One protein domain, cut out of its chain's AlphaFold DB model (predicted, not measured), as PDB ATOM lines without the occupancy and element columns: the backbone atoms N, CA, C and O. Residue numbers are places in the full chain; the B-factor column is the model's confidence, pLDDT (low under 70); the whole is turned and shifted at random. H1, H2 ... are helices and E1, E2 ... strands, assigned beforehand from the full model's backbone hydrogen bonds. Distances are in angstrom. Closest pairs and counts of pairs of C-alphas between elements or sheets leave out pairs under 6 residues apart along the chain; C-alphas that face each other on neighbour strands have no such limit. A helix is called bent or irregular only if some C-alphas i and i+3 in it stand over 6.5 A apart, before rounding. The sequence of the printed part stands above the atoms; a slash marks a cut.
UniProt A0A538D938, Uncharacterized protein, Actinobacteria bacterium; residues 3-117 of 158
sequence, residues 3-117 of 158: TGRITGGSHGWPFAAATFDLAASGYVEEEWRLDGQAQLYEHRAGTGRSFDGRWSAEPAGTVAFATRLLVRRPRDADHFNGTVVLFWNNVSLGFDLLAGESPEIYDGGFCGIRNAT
ATOM      1  N   THR A   3      46.947  81.971  90.675       77.00
ATOM      2  CA  THR A   3      46.229  83.254  90.607       77.00
ATOM      3  C   THR A   3      44.713  83.104  90.723       77.00
ATOM      4  O   THR A   3      44.036  84.073  91.051       77.00
ATOM      5  N   GLY A   4      44.171  81.895  90.539       82.19
ATOM      6  CA  GLY A   4      42.762  81.602  90.809       82.19
ATOM      7  C   GLY A   4      42.246  80.341  90.121       82.19
ATOM      8  O   GLY A   4      42.931  79.755  89.278       82.19
ATOM      9  N   ARG A   5      41.024  79.934  90.487       88.88
ATOM     10  CA  ARG A   5      40.275  78.885  89.779       88.88
ATOM     11  C   ARG A   5      39.828  79.409  88.424       88.88
ATOM     12  O   ARG A   5      39.323  80.525  88.329       88.88
ATOM     13  N   ILE A   6      39.987  78.587  87.399       88.12
ATOM     14  CA  ILE A   6      39.417  78.825  86.080       88.12
ATOM     15  C   ILE A   6      38.017  78.209  86.086       88.12
ATOM     16  O   ILE A   6      37.838  77.034  86.400       88.12
ATOM     17  N   THR A   7      37.013  79.028  85.787       85.69
ATOM     18  CA  THR A   7      35.613  78.614  85.673       85.69
ATOM     19  C   THR A   7      35.045  79.089  84.335       85.69
ATOM     20  O   THR A   7      35.490  80.097  83.783       85.69
ATOM     21  N   GLY A   8      34.071  78.353  83.794       82.81
ATOM     22  CA  GLY A   8      33.475  78.630  82.482       82.81
ATOM     23  C   GLY A   8      34.064  77.776  81.355       82.81
ATOM     24  O   GLY A   8      34.466  76.638  81.574       82.81
ATOM     25  N   GLY A   9      34.071  78.320  80.136       79.31
ATOM     26  CA  GLY A   9      34.403  77.592  78.905       79.31
ATOM     27  C   GLY A   9      33.159  77.140  78.132       79.31
ATOM     28  O   GLY A   9      32.057  77.089  78.672       79.31
ATOM     29  N   SER A  10      33.323  76.833  76.844       82.56
ATOM     30  CA  SER A  10      32.214  76.474  75.943       82.56
ATOM     31  C   SER A  10      31.755  75.021  76.065       82.56
ATOM     32  O   SER A  10      30.661  74.694  75.619       82.56
ATOM     33  N   HIS A  11      32.589  74.151  76.640       83.44
ATOM     34  CA  HIS A  11      32.315  72.714  76.729       83.44
ATOM     35  C   HIS A  11      31.787  72.287  78.104       83.44
ATOM     36  O   HIS A  11      31.128  71.264  78.197       83.44
ATOM     37  N   GLY A  12      32.014  73.072  79.164       84.31
ATOM     38  CA  GLY A  12      31.589  72.728  80.529       84.31
ATOM     39  C   GLY A  12      32.559  71.819  81.300       84.31
ATOM     40  O   GLY A  12      32.290  71.495  82.452       84.31
ATOM     41  N   TRP A  13      33.694  71.451  80.702       85.25
ATOM     42  CA  TRP A  13      34.802  70.732  81.340       85.25
ATOM     43  C   TRP A  13      36.152  71.244  80.804       85.25
ATOM     44  O   TRP A  13      36.193  71.804  79.700       85.25
ATOM     45  N   PRO A  14      37.260  71.080  81.551       85.62
ATOM     46  CA  PRO A  14      38.571  71.522  81.093       85.62
ATOM     47  C   PRO A  14      39.133  70.628  79.981       85.62
ATOM     48  O   PRO A  14      38.871  69.426  79.908       85.62
ATOM     49  N   PHE A  15      39.973  71.193  79.114       83.75
ATOM     50  CA  PHE A  15      40.778  70.377  78.202       83.75
ATOM     51  C   PHE A  15      41.708  69.467  79.015       83.75
ATOM     52  O   PHE A  15      42.302  69.936  79.982       83.75
ATOM     53  N   ALA A  16      41.855  68.202  78.605       83.25
ATOM     54  CA  ALA A  16      42.561  67.157  79.359       83.25
ATOM     55  C   ALA A  16      41.908  66.756  80.703       83.25
ATOM     56  O   ALA A  16      42.587  66.206  81.575       83.25
ATOM     57  N   ALA A  17      40.596  66.987  80.848       87.31
ATOM     58  CA  ALA A  17      39.783  66.423  81.927       87.31
ATOM     59  C   ALA A  17      39.930  64.896  82.038       87.31
ATOM     60  O   ALA A  17      40.332  64.216  81.086       87.31
ATOM     61  N   ALA A  18      39.580  64.350  83.203       86.62
ATOM     62  CA  ALA A  18      39.571  62.903  83.407       86.62
ATOM     63  C   ALA A  18      38.699  62.189  82.368       86.62
ATOM     64  O   ALA A  18      37.580  62.601  82.071       86.62
ATOM     65  N   THR A  19      39.203  61.076  81.839       85.19
ATOM     66  CA  THR A  19      38.492  60.253  80.850       85.19
ATOM     67  C   THR A  19      37.556  59.222  81.491       85.19
ATOM     68  O   THR A  19      37.036  58.350  80.802       85.19
ATOM     69  N   PHE A  20      37.369  59.288  82.808       85.19
ATOM     70  CA  PHE A  20      36.537  58.400  83.618       85.19
ATOM     71  C   PHE A  20      35.792  59.217  84.680       85.19
ATOM     72  O   PHE A  20      36.127  60.374  84.945       85.19
ATOM     73  N   ASP A  21      34.771  58.612  85.283       88.12
ATOM     74  CA  ASP A  21      33.920  59.278  86.267       88.12
ATOM     75  C   ASP A  21      34.637  59.452  87.616       88.12
ATOM     76  O   ASP A  21      34.603  58.588  88.489       88.12
ATOM     77  N   LEU A  22      35.278  60.608  87.797       89.81
ATOM     78  CA  LEU A  22      35.893  60.992  89.069       89.81
ATOM     79  C   LEU A  22      34.876  61.131  90.205       89.81
ATOM     80  O   LEU A  22      35.227  60.914  91.366       89.81
ATOM     81  N   ALA A  23      33.636  61.523  89.908       91.75
ATOM     82  CA  ALA A  23      32.631  61.731  90.940       91.75
ATOM     83  C   ALA A  23      32.198  60.396  91.556       91.75
ATOM     84  O   ALA A  23      31.995  60.342  92.770       91.75
ATOM     85  N   ALA A  24      32.146  59.324  90.757       91.75
ATOM     86  CA  ALA A  24      31.938  57.962  91.247       91.75
ATOM     87  C   ALA A  24      33.037  57.508  92.227       91.75
ATOM     88  O   ALA A  24      32.746  56.777  93.169       91.75
ATOM     89  N   SER A  25      34.270  57.998  92.067       90.62
ATOM     90  CA  SER A  25      35.373  57.771  93.015       90.62
ATOM     91  C   SER A  25      35.382  58.746  94.201       90.62
ATOM     92  O   SER A  25      36.291  58.701  95.023       90.62
ATOM     93  N   GLY A  26      34.412  59.661  94.307       94.44
ATOM     94  CA  GLY A  26      34.361  60.661  95.378       94.44
ATOM     95  C   GLY A  26      35.319  61.840  95.183       94.44
ATOM     96  O   GLY A  26      35.624  62.548  96.144       94.44
ATOM     97  N   TYR A  27      35.790  62.081  93.959       95.00
ATOM     98  CA  TYR A  27      36.740  63.142  93.629       95.00
ATOM     99  C   TYR A  27      36.070  64.369  93.007       95.00
ATOM    100  O   TYR A  27      34.938  64.345  92.517       95.00
ATOM    101  N   VAL A  28      36.806  65.477  93.033       93.62
ATOM    102  CA  VAL A  28      36.520  66.682  92.253       93.62
ATOM    103  C   VAL A  28      37.720  67.020  91.377       93.62
ATOM    104  O   VAL A  28      38.864  66.805  91.783       93.62
ATOM    105  N   GLU A  29      37.450  67.556  90.189       92.50
ATOM    106  CA  GLU A  29      38.454  68.124  89.291       92.50
ATOM    107  C   GLU A  29      38.255  69.635  89.198       92.50
ATOM    108  O   GLU A  29      37.142  70.126  89.000       92.50
ATOM    109  N   GLU A  30      39.339  70.379  89.374       91.88
ATOM    110  CA  GLU A  30      39.347  71.835  89.345       91.88
ATOM    111  C   GLU A  30      40.499  72.314  88.462       91.88
ATOM    112  O   GLU A  30      41.635  71.865  88.614       91.88
ATOM    113  N   GLU A  31      40.221  73.253  87.562       91.00
ATOM    114  CA  GLU A  31      41.254  73.915  86.774       91.00
ATOM    115  C   GLU A  31      41.695  75.209  87.465       91.00
ATOM    116  O   GLU A  31      40.881  75.989  87.962       91.00
ATOM    117  N   TRP A  32      43.001  75.437  87.512       90.69
ATOM    118  CA  TRP A  32      43.621  76.579  88.171       90.69
ATOM    119  C   TRP A  32      44.607  77.264  87.244       90.69
ATOM    120  O   TRP A  32      45.274  76.622  86.438       90.69
ATOM    121  N   ARG A  33      44.749  78.577  87.387       88.25
ATOM    122  CA  ARG A  33      45.748  79.354  86.661       88.25
ATOM    123  C   ARG A  33      47.038  79.469  87.469       88.25
ATOM    124  O   ARG A  33      47.009  79.786  88.658       88.25
ATOM    125  N   LEU A  34      48.169  79.237  86.805       84.75
ATOM    126  CA  LEU A  34      49.513  79.423  87.340       84.75
ATOM    127  C   LEU A  34      50.277  80.404  86.445       84.75
ATOM    128  O   LEU A  34      50.581  80.101  85.295       84.75
ATOM    129  N   ASP A  35      50.628  81.558  86.998       82.38
ATOM    130  CA  ASP A  35      51.425  82.585  86.326       82.38
ATOM    131  C   ASP A  35      52.782  82.739  87.015       82.38
ATOM    132  O   ASP A  35      52.909  82.506  88.220       82.38
ATOM    133  N   GLY A  36      53.819  83.161  86.303       84.00
ATOM    134  CA  GLY A  36      55.117  83.395  86.925       84.00
ATOM    135  C   GLY A  36      56.159  83.994  85.999       84.00
ATOM    136  O   GLY A  36      55.867  84.387  84.874       84.00
ATOM    137  N   GLN A  37      57.387  84.064  86.507       84.44
ATOM    138  CA  GLN A  37      58.583  84.405  85.743       84.44
ATOM    139  C   GLN A  37      59.478  83.171  85.679       84.44
ATOM    140  O   GLN A  37      59.768  82.561  86.708       84.44
ATOM    141  N   ALA A  38      59.890  82.785  84.476       84.38
ATOM    142  CA  ALA A  38      60.829  81.703  84.240       84.38
ATOM    143  C   ALA A  38      62.206  82.283  83.914       84.38
ATOM    144  O   ALA A  38      62.323  83.208  83.111       84.38
ATOM    145  N   GLN A  39      63.248  81.711  84.514       87.25
ATOM    146  CA  GLN A  39      64.630  82.016  84.166       87.25
ATOM    147  C   GLN A  39      64.970  81.358  82.823       87.25
ATOM    148  O   GLN A  39      64.872  80.139  82.666       87.25
ATOM    149  N   LEU A  40      65.387  82.168  81.859       83.69
ATOM    150  CA  LEU A  40      65.962  81.704  80.607       83.69
ATOM    151  C   LEU A  40      67.422  81.323  80.831       83.69
ATOM    152  O   LEU A  40      68.119  81.956  81.631       83.69
ATOM    153  N   TYR A  41      67.874  80.313  80.094       85.38
ATOM    154  CA  TYR A  41      69.277  79.943  80.022       85.38
ATOM    155  C   TYR A  41      69.721  79.874  78.567       85.38
ATOM    156  O   TYR A  41      68.980  79.423  77.688       85.38
ATOM    157  N   GLU A  42      70.959  80.276  78.343       88.00
ATOM    158  CA  GLU A  42      71.649  80.132  77.073       88.00
ATOM    159  C   GLU A  42      72.976  79.406  77.270       88.00
ATOM    160  O   GLU A  42      73.435  79.199  78.395       88.00
ATOM    161  N   HIS A  43      73.568  78.956  76.171       91.19
ATOM    162  CA  HIS A  43      74.889  78.350  76.214       91.19
ATOM    163  C   HIS A  43      75.915  79.406  76.604       91.19
ATOM    164  O   HIS A  43      75.932  80.483  76.013       91.19
ATOM    165  N   ARG A  44      76.810  79.066  77.539       93.19
ATOM    166  CA  ARG A  44      77.933  79.947  77.870       93.19
ATOM    167  C   ARG A  44      78.718  80.264  76.601       93.19
ATOM    168  O   ARG A  44      78.986  79.347  75.814       93.19
ATOM    169  N   ALA A  45      79.128  81.517  76.428       91.12
ATOM    170  CA  ALA A  45      79.947  81.929  75.289       91.12
ATOM    171  C   ALA A  45      81.139  80.976  75.050       91.12
ATOM    172  O   ALA A  45      81.858  80.602  75.979       91.12
ATOM    173  N   GLY A  46      81.328  80.552  73.797       91.12
ATOM    174  CA  GLY A  46      82.371  79.594  73.408       91.12
ATOM    175  C   GLY A  46      82.059  78.122  73.717       91.12
ATOM    176  O   GLY A  46      82.903  77.264  73.472       91.12
ATOM    177  N   THR A  47      80.865  77.804  74.228       89.75
ATOM    178  CA  THR A  47      80.407  76.425  74.467       89.75
ATOM    179  C   THR A  47      79.253  76.041  73.536       89.75
ATOM    180  O   THR A  47      78.666  76.885  72.862       89.75
ATOM    181  N   GLY A  48      78.924  74.748  73.470       86.25
ATOM    182  CA  GLY A  48      77.919  74.207  72.552       86.25
ATOM    183  C   GLY A  48      77.208  72.980  73.114       86.25
ATOM    184  O   GLY A  48      77.433  72.580  74.256       86.25
ATOM    185  N   ARG A  49      76.315  72.392  72.314       87.44
ATOM    186  CA  ARG A  49      75.696  71.105  72.645       87.44
ATOM    187  C   ARG A  49      76.691  69.982  72.371       87.44
ATOM    188  O   ARG A  49      77.298  69.935  71.308       87.44
ATOM    189  N   SER A  50      76.800  69.063  73.311       82.81
ATOM    190  CA  SER A  50      77.526  67.798  73.203       82.81
ATOM    191  C   SER A  50      76.565  66.615  73.363       82.81
ATOM    192  O   SER A  50      75.524  66.723  74.013       82.81
ATOM    193  N   PHE A  51      76.902  65.463  72.785       89.25
ATOM    194  CA  PHE A  51      76.067  64.256  72.875       89.25
ATOM    195  C   PHE A  51      76.145  63.537  74.228       89.25
ATOM    196  O   PHE A  51      75.341  62.654  74.499       89.25
ATOM    197  N   ASP A  52      77.075  63.926  75.098       87.94
ATOM    198  CA  ASP A  52      77.216  63.366  76.446       87.94
ATOM    199  C   ASP A  52      76.215  63.955  77.460       87.94
ATOM    200  O   ASP A  52      76.229  63.583  78.635       87.94
ATOM    201  N   GLY A  53      75.371  64.897  77.020       86.31
ATOM    202  CA  GLY A  53      74.358  65.553  77.843       86.31
ATOM    203  C   GLY A  53      74.912  66.544  78.871       86.31
ATOM    204  O   GLY A  53      74.160  66.994  79.737       86.31
ATOM    205  N   ARG A  54      76.201  66.901  78.810       85.75
ATOM    206  CA  ARG A  54      76.832  67.851  79.739       85.75
ATOM    207  C   ARG A  54      77.079  69.193  79.056       85.75
ATOM    208  O   ARG A  54      78.091  69.385  78.392       85.75
ATOM    209  N   TRP A  55      76.173  70.149  79.247       89.19
ATOM    210  CA  TRP A  55      76.278  71.485  78.640       89.19
ATOM    211  C   TRP A  55      76.555  72.569  79.681       89.19
ATOM    212  O   TRP A  55      75.995  72.547  80.779       89.19
ATOM    213  N   SER A  56      77.399  73.541  79.317       91.06
ATOM    214  CA  SER A  56      77.597  74.761  80.104       91.06
ATOM    215  C   SER A  56      76.541  75.786  79.710       91.06
ATOM    216  O   SER A  56      76.436  76.154  78.542       91.06
ATOM    217  N   ALA A  57      75.758  76.238  80.683       92.12
ATOM    218  CA  ALA A  57      74.706  77.218  80.471       92.12
ATOM    219  C   ALA A  57      74.823  78.360  81.480       92.12
ATOM    220  O   ALA A  57      75.278  78.149  82.609       92.12
ATOM    221  N   GLU A  58      74.384  79.547  81.080       91.56
ATOM    222  CA  GLU A  58      74.325  80.736  81.925       91.56
ATOM    223  C   GLU A  58      72.948  81.418  81.850       91.56
ATOM    224  O   GLU A  58      72.215  81.213  80.877       91.56
ATOM    225  N   PRO A  59      72.532  82.150  82.904       93.31
ATOM    226  CA  PRO A  59      71.260  82.869  82.910       93.31
ATOM    227  C   PRO A  59      71.199  83.930  81.801       93.31
ATOM    228  O   PRO A  59      72.082  84.773  81.714       93.31
ATOM    229  N   ALA A  60      70.117  83.929  81.021       91.44
ATOM    230  CA  ALA A  60      69.918  84.804  79.856       91.44
ATOM    231  C   ALA A  60      68.744  85.794  80.031       91.44
ATOM    232  O   ALA A  60      68.152  86.267  79.064       91.44
ATOM    233  N   GLY A  61      68.348  86.065  81.280       89.62
ATOM    234  CA  GLY A  61      67.187  86.901  81.620       89.62
ATOM    235  C   GLY A  61      65.922  86.107  81.958       89.62
ATOM    236  O   GLY A  61      65.955  84.890  82.105       89.62
ATOM    237  N   THR A  62      64.794  86.791  82.134       86.25
ATOM    238  CA  THR A  62      63.537  86.178  82.597       86.25
ATOM    239  C   THR A  62      62.394  86.424  81.623       86.25
ATOM    240  O   THR A  62      62.332  87.476  80.992       86.25
ATOM    241  N   VAL A  63      61.459  85.478  81.539       85.75
ATOM    242  CA  VAL A  63      60.245  85.606  80.727       85.75
ATOM    243  C   VAL A  63      59.003  85.319  81.561       85.75
ATOM    244  O   VAL A  63      58.982  84.383  82.363       85.75
ATOM    245  N   ALA A  64      57.949  86.104  81.350       85.38
ATOM    246  CA  ALA A  64      56.648  85.809  81.926       85.38
ATOM    247  C   ALA A  64      56.084  84.522  81.314       85.38
ATOM    248  O   ALA A  64      56.148  84.324  80.102       85.38
ATOM    249  N   PHE A  65      55.486  83.671  82.137       79.31
ATOM    250  CA  PHE A  65      54.720  82.527  81.668       79.31
ATOM    251  C   PHE A  65      53.361  82.479  82.352       79.31
ATOM    252  O   PHE A  65      53.191  82.922  83.488       79.31
ATOM    253  N   ALA A  66      52.413  81.875  81.649       82.62
ATOM    254  CA  ALA A  66      51.125  81.474  82.177       82.62
ATOM    255  C   ALA A  66      50.869  80.034  81.744       82.62
ATOM    256  O   ALA A  66      51.190  79.657  80.621       82.62
ATOM    257  N   THR A  67      50.311  79.229  82.632       84.62
ATOM    258  CA  THR A  67      49.950  77.826  82.408       84.62
ATOM    259  C   THR A  67      48.743  77.489  83.284       84.62
ATOM    260  O   THR A  67      48.303  78.308  84.098       84.62
ATOM    261  N   ARG A  68      48.151  76.313  83.080       88.00
ATOM    262  CA  ARG A  68      46.986  75.849  83.839       88.00
ATOM    263  C   ARG A  68      47.395  74.620  84.647       88.00
ATOM    264  O   ARG A  68      48.316  73.906  84.261       88.00
ATOM    265  N   LEU A  69      46.735  74.383  85.769       88.81
ATOM    266  CA  LEU A  69      46.879  73.176  86.570       88.81
ATOM    267  C   LEU A  69      45.519  72.490  86.652       88.81
ATOM    268  O   LEU A  69      44.544  73.140  87.020       88.81
ATOM    269  N   LEU A  70      45.461  71.194  86.362       90.69
ATOM    270  CA  LEU A  70      44.309  70.372  86.721       90.69
ATOM    271  C   LEU A  70      44.586  69.715  88.061       90.69
ATOM    272  O   LEU A  70      45.560  68.976  88.212       90.69
ATOM    273  N   VAL A  71      43.745  70.027  89.038       91.75
ATOM    274  CA  VAL A  71      43.831  69.523  90.404       91.75
ATOM    275  C   VAL A  71      42.692  68.541  90.611       91.75
ATOM    276  O   VAL A  71      41.524  68.904  90.503       91.75
ATOM    277  N   ARG A  72      43.043  67.300  90.935       92.75
ATOM    278  CA  ARG A  72      42.113  66.237  91.300       92.75
ATOM    279  C   ARG A  72      42.334  65.876  92.749       92.75
ATOM    280  O   ARG A  72      43.434  65.484  93.128       92.75
ATOM    281  N   ARG A  73      41.296  65.992  93.558       94.25
ATOM    282  CA  ARG A  73      41.378  65.714  94.993       94.25
ATOM    283  C   ARG A  73      40.102  65.045  95.483       94.25
ATOM    284  O   ARG A  73      39.054  65.263  94.865       94.25
ATOM    285  N   PRO A  74      40.161  64.298  96.595       96.00
ATOM    286  CA  PRO A  74      38.957  63.858  97.274       96.00
ATOM    287  C   PRO A  74      38.022  65.040  97.551       96.00
ATOM    288  O   PRO A  74      38.460  66.147  97.898       96.00
ATOM    289  N   ARG A  75      36.720  64.822  97.354       95.50
ATOM    290  CA  ARG A  75      35.682  65.800  97.689       95.50
ATOM    291  C   ARG A  75      35.638  66.035  99.193       95.50
ATOM    292  O   ARG A  75      35.540  67.181  99.622       95.50
ATOM    293  N   ASP A  76      35.718  64.947  99.948       94.25
ATOM    294  CA  ASP A  76      35.872  64.942 101.393       94.25
ATOM    295  C   ASP A  76      37.364  64.892 101.746       94.25
ATOM    296  O   ASP A  76      38.075  63.966 101.353       94.25
ATOM    297  N   ALA A  77      37.837  65.908 102.465       92.44
ATOM    298  CA  ALA A  77      39.245  66.060 102.805       92.44
ATOM    299  C   ALA A  77      39.768  64.936 103.715       92.44
ATOM    300  O   ALA A  77      40.961  64.643 103.657       92.44
ATOM    301  N   ASP A  78      38.905  64.264 104.483       94.38
ATOM    302  CA  ASP A  78      39.311  63.171 105.377       94.38
ATOM    303  C   ASP A  78      39.742  61.906 104.614       94.38
ATOM    304  O   ASP A  78      40.479  61.071 105.142       94.38
ATOM    305  N   HIS A  79      39.356  61.790 103.341       92.56
ATOM    306  CA  HIS A  79      39.793  60.715 102.449       92.56
ATOM    307  C   HIS A  79      41.167  60.982 101.814       92.56
ATOM    308  O   HIS A  79      41.710  60.115 101.126       92.56
ATOM    309  N   PHE A  80      41.756  62.166 102.020       94.06
ATOM    310  CA  PHE A  80      43.093  62.463 101.519       94.06
ATOM    311  C   PHE A  80      44.167  61.738 102.335       94.06
ATOM    312  O   PHE A  80      44.322  61.935 103.537       94.06
ATOM    313  N   ASN A  81      44.993  60.948 101.653       90.00
ATOM    314  CA  ASN A  81      46.028  60.129 102.282       90.00
ATOM    315  C   ASN A  81      47.323  60.890 102.634       90.00
ATOM    316  O   ASN A  81      48.291  60.285 103.100       90.00
ATOM    317  N   GLY A  82      47.381  62.200 102.378       90.19
ATOM    318  CA  GLY A  82      48.563  63.027 102.628       90.19
ATOM    319  C   GLY A  82      49.587  63.064 101.490       90.19
ATOM    320  O   GLY A  82      50.645  63.657 101.671       90.19
ATOM    321  N   THR A  83      49.319  62.454 100.329       91.00
ATOM    322  CA  THR A  83      50.272  62.373  99.209       91.00
ATOM    323  C   THR A  83      49.741  63.024  97.936       91.00
ATOM    324  O   THR A  83      48.683  62.665  97.418       91.00
ATOM    325  N   VAL A  84      50.534  63.939  97.375       89.50
ATOM    326  CA  VAL A  84      50.261  64.576  96.083       89.50
ATOM    327  C   VAL A  84      51.100  63.918  94.989       89.50
ATOM    328  O   VAL A  84      52.319  63.806  95.114       89.50
ATOM    329  N   VAL A  85      50.450  63.515  93.901       88.62
ATOM    330  CA  VAL A  85      51.074  62.984  92.689       88.62
ATOM    331  C   VAL A  85      51.096  64.083  91.633       88.62
ATOM    332  O   VAL A  85      50.051  64.596  91.238       88.62
ATOM    333  N   LEU A  86      52.293  64.451  91.178       87.06
ATOM    334  CA  LEU A  86      52.481  65.441  90.122       87.06
ATOM    335  C   LEU A  86      52.666  64.745  88.770       87.06
ATOM    336  O   LEU A  86      53.691  64.111  88.523       87.06
ATOM    337  N   PHE A  87      51.696  64.921  87.882       84.62
ATOM    338  CA  PHE A  87      51.770  64.542  86.478       84.62
ATOM    339  C   PHE A  87      52.396  65.694  85.699       84.62
ATOM    340  O   PHE A  87      51.713  66.638  85.298       84.62
ATOM    341  N   TRP A  88      53.718  65.638  85.534       81.75
ATOM    342  CA  TRP A  88      54.453  66.661  84.801       81.75
ATOM    343  C   TRP A  88      54.636  66.279  83.331       81.75
ATOM    344  O   TRP A  88      55.343  65.323  83.014       81.75
ATOM    345  N   ASN A  89      54.030  67.048  82.431       75.31
ATOM    346  CA  ASN A  89      54.152  66.871  80.994       75.31
ATOM    347  C   ASN A  89      55.390  67.578  80.420       75.31
ATOM    348  O   ASN A  89      55.780  68.667  80.858       75.31
ATOM    349  N   ASN A  90      55.964  66.986  79.368       70.06
ATOM    350  CA  ASN A  90      56.957  67.653  78.539       70.06
ATOM    351  C   ASN A  90      56.282  68.783  77.745       70.06
ATOM    352  O   ASN A  90      55.451  68.552  76.870       70.06
ATOM    353  N   VAL A  91      56.677  70.019  78.036       69.94
ATOM    354  CA  VAL A  91      56.059  71.223  77.462       69.94
ATOM    355  C   VAL A  91      56.462  71.498  76.009       69.94
ATOM    356  O   VAL A  91      55.858  72.351  75.367       69.94
ATOM    357  N   SER A  92      57.458  70.792  75.462       68.94
ATOM    358  CA  SER A  92      57.898  70.970  74.072       68.94
ATOM    359  C   SER A  92      56.931  70.371  73.048       68.94
ATOM    360  O   SER A  92      57.018  70.728  71.877       68.94
ATOM    361  N   LEU A  93      56.011  69.492  73.466       68.56
ATOM    362  CA  LEU A  93      55.008  68.898  72.573       68.56
ATOM    363  C   LEU A  93      53.875  69.865  72.208       68.56
ATOM    364  O   LEU A  93      53.217  69.668  71.193       68.56
ATOM    365  N   GLY A  94      53.651  70.915  73.003       71.25
ATOM    366  CA  GLY A  94      52.612  71.916  72.736       71.25
ATOM    367  C   GLY A  94      51.174  71.464  73.025       71.25
ATOM    368  O   GLY A  94      50.248  72.233  72.781       71.25
ATOM    369  N   PHE A  95      50.969  70.257  73.559       73.38
ATOM    370  CA  PHE A  95      49.669  69.743  74.002       73.38
ATOM    371  C   PHE A  95      49.821  68.782  75.188       73.38
ATOM    372  O   PHE A  95      50.917  68.301  75.485       73.38
ATOM    373  N   ASP A  96      48.706  68.503  75.867       77.31
ATOM    374  CA  ASP A  96      48.680  67.695  77.087       77.31
ATOM    375  C   ASP A  96      48.688  66.194  76.791       77.31
ATOM    376  O   ASP A  96      47.830  65.683  76.070       77.31
ATOM    377  N   LEU A  97      49.643  65.473  77.387       74.62
ATOM    378  CA  LEU A  97      49.695  64.014  77.325       74.62
ATOM    379  C   LEU A  97      48.864  63.388  78.444       74.62
ATOM    380  O   LEU A  97      49.158  63.566  79.625       74.62
ATOM    381  N   LEU A  98      47.858  62.596  78.085       75.31
ATOM    382  CA  LEU A  98      46.932  61.930  79.010       75.31
ATOM    383  C   LEU A  98      47.479  60.587  79.526       75.31
ATOM    384  O   LEU A  98      46.835  59.556  79.382       75.31
ATOM    385  N   ALA A  99      48.685  60.592  80.100       71.69
ATOM    386  CA  ALA A  99      49.355  59.380  80.576       71.69
ATOM    387  C   ALA A  99      49.646  59.411  82.085       71.69
ATOM    388  O   ALA A  99      49.779  60.479  82.683       71.69
ATOM    389  N   GLY A 100      49.788  58.223  82.678       73.19
ATOM    390  CA  GLY A 100      50.264  58.026  84.053       73.19
ATOM    391  C   GLY A 100      49.175  57.938  85.123       73.19
ATOM    392  O   GLY A 100      49.487  57.599  86.259       73.19
ATOM    393  N   GLU A 101      47.920  58.207  84.777       78.44
ATOM    394  CA  GLU A 101      46.791  58.069  85.697       78.44
ATOM    395  C   GLU A 101      46.219  56.656  85.659       78.44
ATOM    396  O   GLU A 101      46.060  56.065  84.591       78.44
ATOM    397  N   SER A 102      45.891  56.136  86.837       80.44
ATOM    398  CA  SER A 102      45.238  54.845  87.010       80.44
ATOM    399  C   SER A 102      44.216  54.918  88.157       80.44
ATOM    400  O   SER A 102      44.348  55.791  89.025       80.44
ATOM    401  N   PRO A 103      43.186  54.050  88.177       81.38
ATOM    402  CA  PRO A 103      42.153  54.046  89.219       81.38
ATOM    403  C   PRO A 103      42.702  53.951  90.651       81.38
ATOM    404  O   PRO A 103      42.173  54.589  91.556       81.38
ATOM    405  N   GLU A 104      43.822  53.252  90.848       84.44
ATOM    406  CA  GLU A 104      44.440  53.021  92.160       84.44
ATOM    407  C   GLU A 104      44.903  54.321  92.840       84.44
ATOM    408  O   GLU A 104      45.039  54.387  94.063       84.44
ATOM    409  N   ILE A 105      45.137  55.378  92.056       85.25
ATOM    410  CA  ILE A 105      45.449  56.715  92.571       85.25
ATOM    411  C   ILE A 105      44.234  57.303  93.304       85.25
ATOM    412  O   ILE A 105      44.388  58.005  94.302       85.25
ATOM    413  N   TYR A 106      43.024  56.997  92.843       89.12
ATOM    414  CA  TYR A 106      41.787  57.490  93.444       89.12
ATOM    415  C   TYR A 106      41.350  56.606  94.608       89.12
ATOM    416  O   TYR A 106      41.060  57.124  95.683       89.12
ATOM    417  N   ASP A 107      41.435  55.282  94.449       88.94
ATOM    418  CA  ASP A 107      41.167  54.331  95.538       88.94
ATOM    419  C   ASP A 107      42.110  54.545  96.732       88.94
ATOM    420  O   ASP A 107      41.744  54.348  97.889       88.94
ATOM    421  N   GLY A 108      43.344  54.974  96.456       88.75
ATOM    422  CA  GLY A 108      44.342  55.251  97.478       88.75
ATOM    423  C   GLY A 108      44.173  56.585  98.206       88.75
ATOM    424  O   GLY A 108      44.919  56.813  99.155       88.75
ATOM    425  N   GLY A 109      43.267  57.474  97.785       89.81
ATOM    426  CA  GLY A 109      43.078  58.786  98.417       89.81
ATOM    427  C   GLY A 109      44.165  59.816  98.077       89.81
ATOM    428  O   GLY A 109      44.416  60.734  98.859       89.81
ATOM    429  N   PHE A 110      44.868  59.674  96.949       91.44
ATOM    430  CA  PHE A 110      45.904  60.625  96.530       91.44
ATOM    431  C   PHE A 110      45.297  61.905  95.946       91.44
ATOM    432  O   PHE A 110      44.225  61.869  95.352       91.44
ATOM    433  N   CYS A 111      46.014  63.026  96.017       91.31
ATOM    434  CA  CYS A 111      45.696  64.216  95.219       91.31
ATOM    435  C   CYS A 111      46.547  64.224  93.945       91.31
ATOM    436  O   CYS A 111      47.768  64.150  94.025       91.31
ATOM    437  N   GLY A 112      45.933  64.348  92.775       89.44
ATOM    438  CA  GLY A 112      46.624  64.496  91.498       89.44
ATOM    439  C   GLY A 112      46.745  65.961  91.094       89.44
ATOM    440  O   GLY A 112      45.764  66.699  91.144       89.44
ATOM    441  N   ILE A 113      47.925  66.388  90.654       89.69
ATOM    442  CA  ILE A 113      48.126  67.694  90.021       89.69
ATOM    443  C   ILE A 113      48.774  67.468  88.669       89.69
ATOM    444  O   ILE A 113      49.794  66.794  88.575       89.69
ATOM    445  N   ARG A 114      48.212  68.063  87.628       88.62
ATOM    446  CA  ARG A 114      48.744  68.006  86.269       88.62
ATOM    447  C   ARG A 114      49.034  69.408  85.776       88.62
ATOM    448  O   ARG A 114      48.166  70.272  85.886       88.62
ATOM    449  N   ASN A 115      50.215  69.637  85.205       84.50
ATOM    450  CA  ASN A 115      50.441  70.866  84.449       84.50
ATOM    451  C   ASN A 115      49.813  70.734  83.061       84.50
ATOM    452  O   ASN A 115      50.031  69.756  82.349       84.50
ATOM    453  N   ALA A 116      49.046  71.744  82.679       72.44
ATOM    454  CA  ALA A 116      48.517  71.868  81.341       72.44
ATOM    455  C   ALA A 116      49.426  72.797  80.546       72.44
ATOM    456  O   ALA A 116      49.658  73.957  80.904       72.44
ATOM    457  N   THR A 117      49.929  72.300  79.435       63.06
ATOM    458  CA  THR A 117      50.694  73.074  78.471       63.06
ATOM    459  C   THR A 117      49.839  74.282  78.066       63.06
ATOM    460  O   THR A 117      48.651  74.121  77.742       63.06
TER     461      THR A 117
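AT A GLANCE: This is residues 3 to 117 of the 158 residues of an uncharacterized protein of Actinobacteria bacterium (UniProt A0A538D938). What shape? A long, bent hairpin, E2 and E3, makes the length; beside residues 27 to 33 and 68 to 74 the short E1, E5 and E4 widen it into one twisted sheet. What parts? 115 residues are printed, in order E1 E2 E3 E4 H1 E5; the mixed sheet runs E1 E2 E3 E5 E4, mostly strand, with under half the residues in named elements. How large? Loose, radius of gyration of the C-alphas 18.2 A, spanning 58 by 32 by 24 A.

HOW THE PARTS SIT: What comes first? E1, residues 3 to 6, E2, 27 to 43, and E3, 57 to 74, form a meander, each strand the antiparallel neighbour of the one before; within hydrogen-bond range are N 3 and O 33, 3.0 A, and N 28 and O 73, 2.9 A. What follows? E4, residues 84 to 87, H1, 104 to 107, and E5, 111 to 116, form a strand-helix-strand unit, parallel strands joined through a helix, its crossover right-handed; N 85 and O 111 are 2.8 A apart. E5 is antiparallel to E3, with N 70 and O 114 2.9 A apart. H1 only grazes the sheet and is too short for an O i to N i+4 pair.

IN THESE COORDINATES: Where to start? C-alpha 3 is at (46.229, 83.254, 90.607), and E5 ends with C-alpha 116 at (48.517, 71.868, 81.341). How long? E2 measures 44.6 A and E3 41.7 A from first to last C-alpha.

THE WHOLE: Any cut? The printed part has no cut; the links E1 to E2, E2 to E3 and E4 to H1 are long. Where is confidence low? Residues 91 to 93 and 117 are under 70.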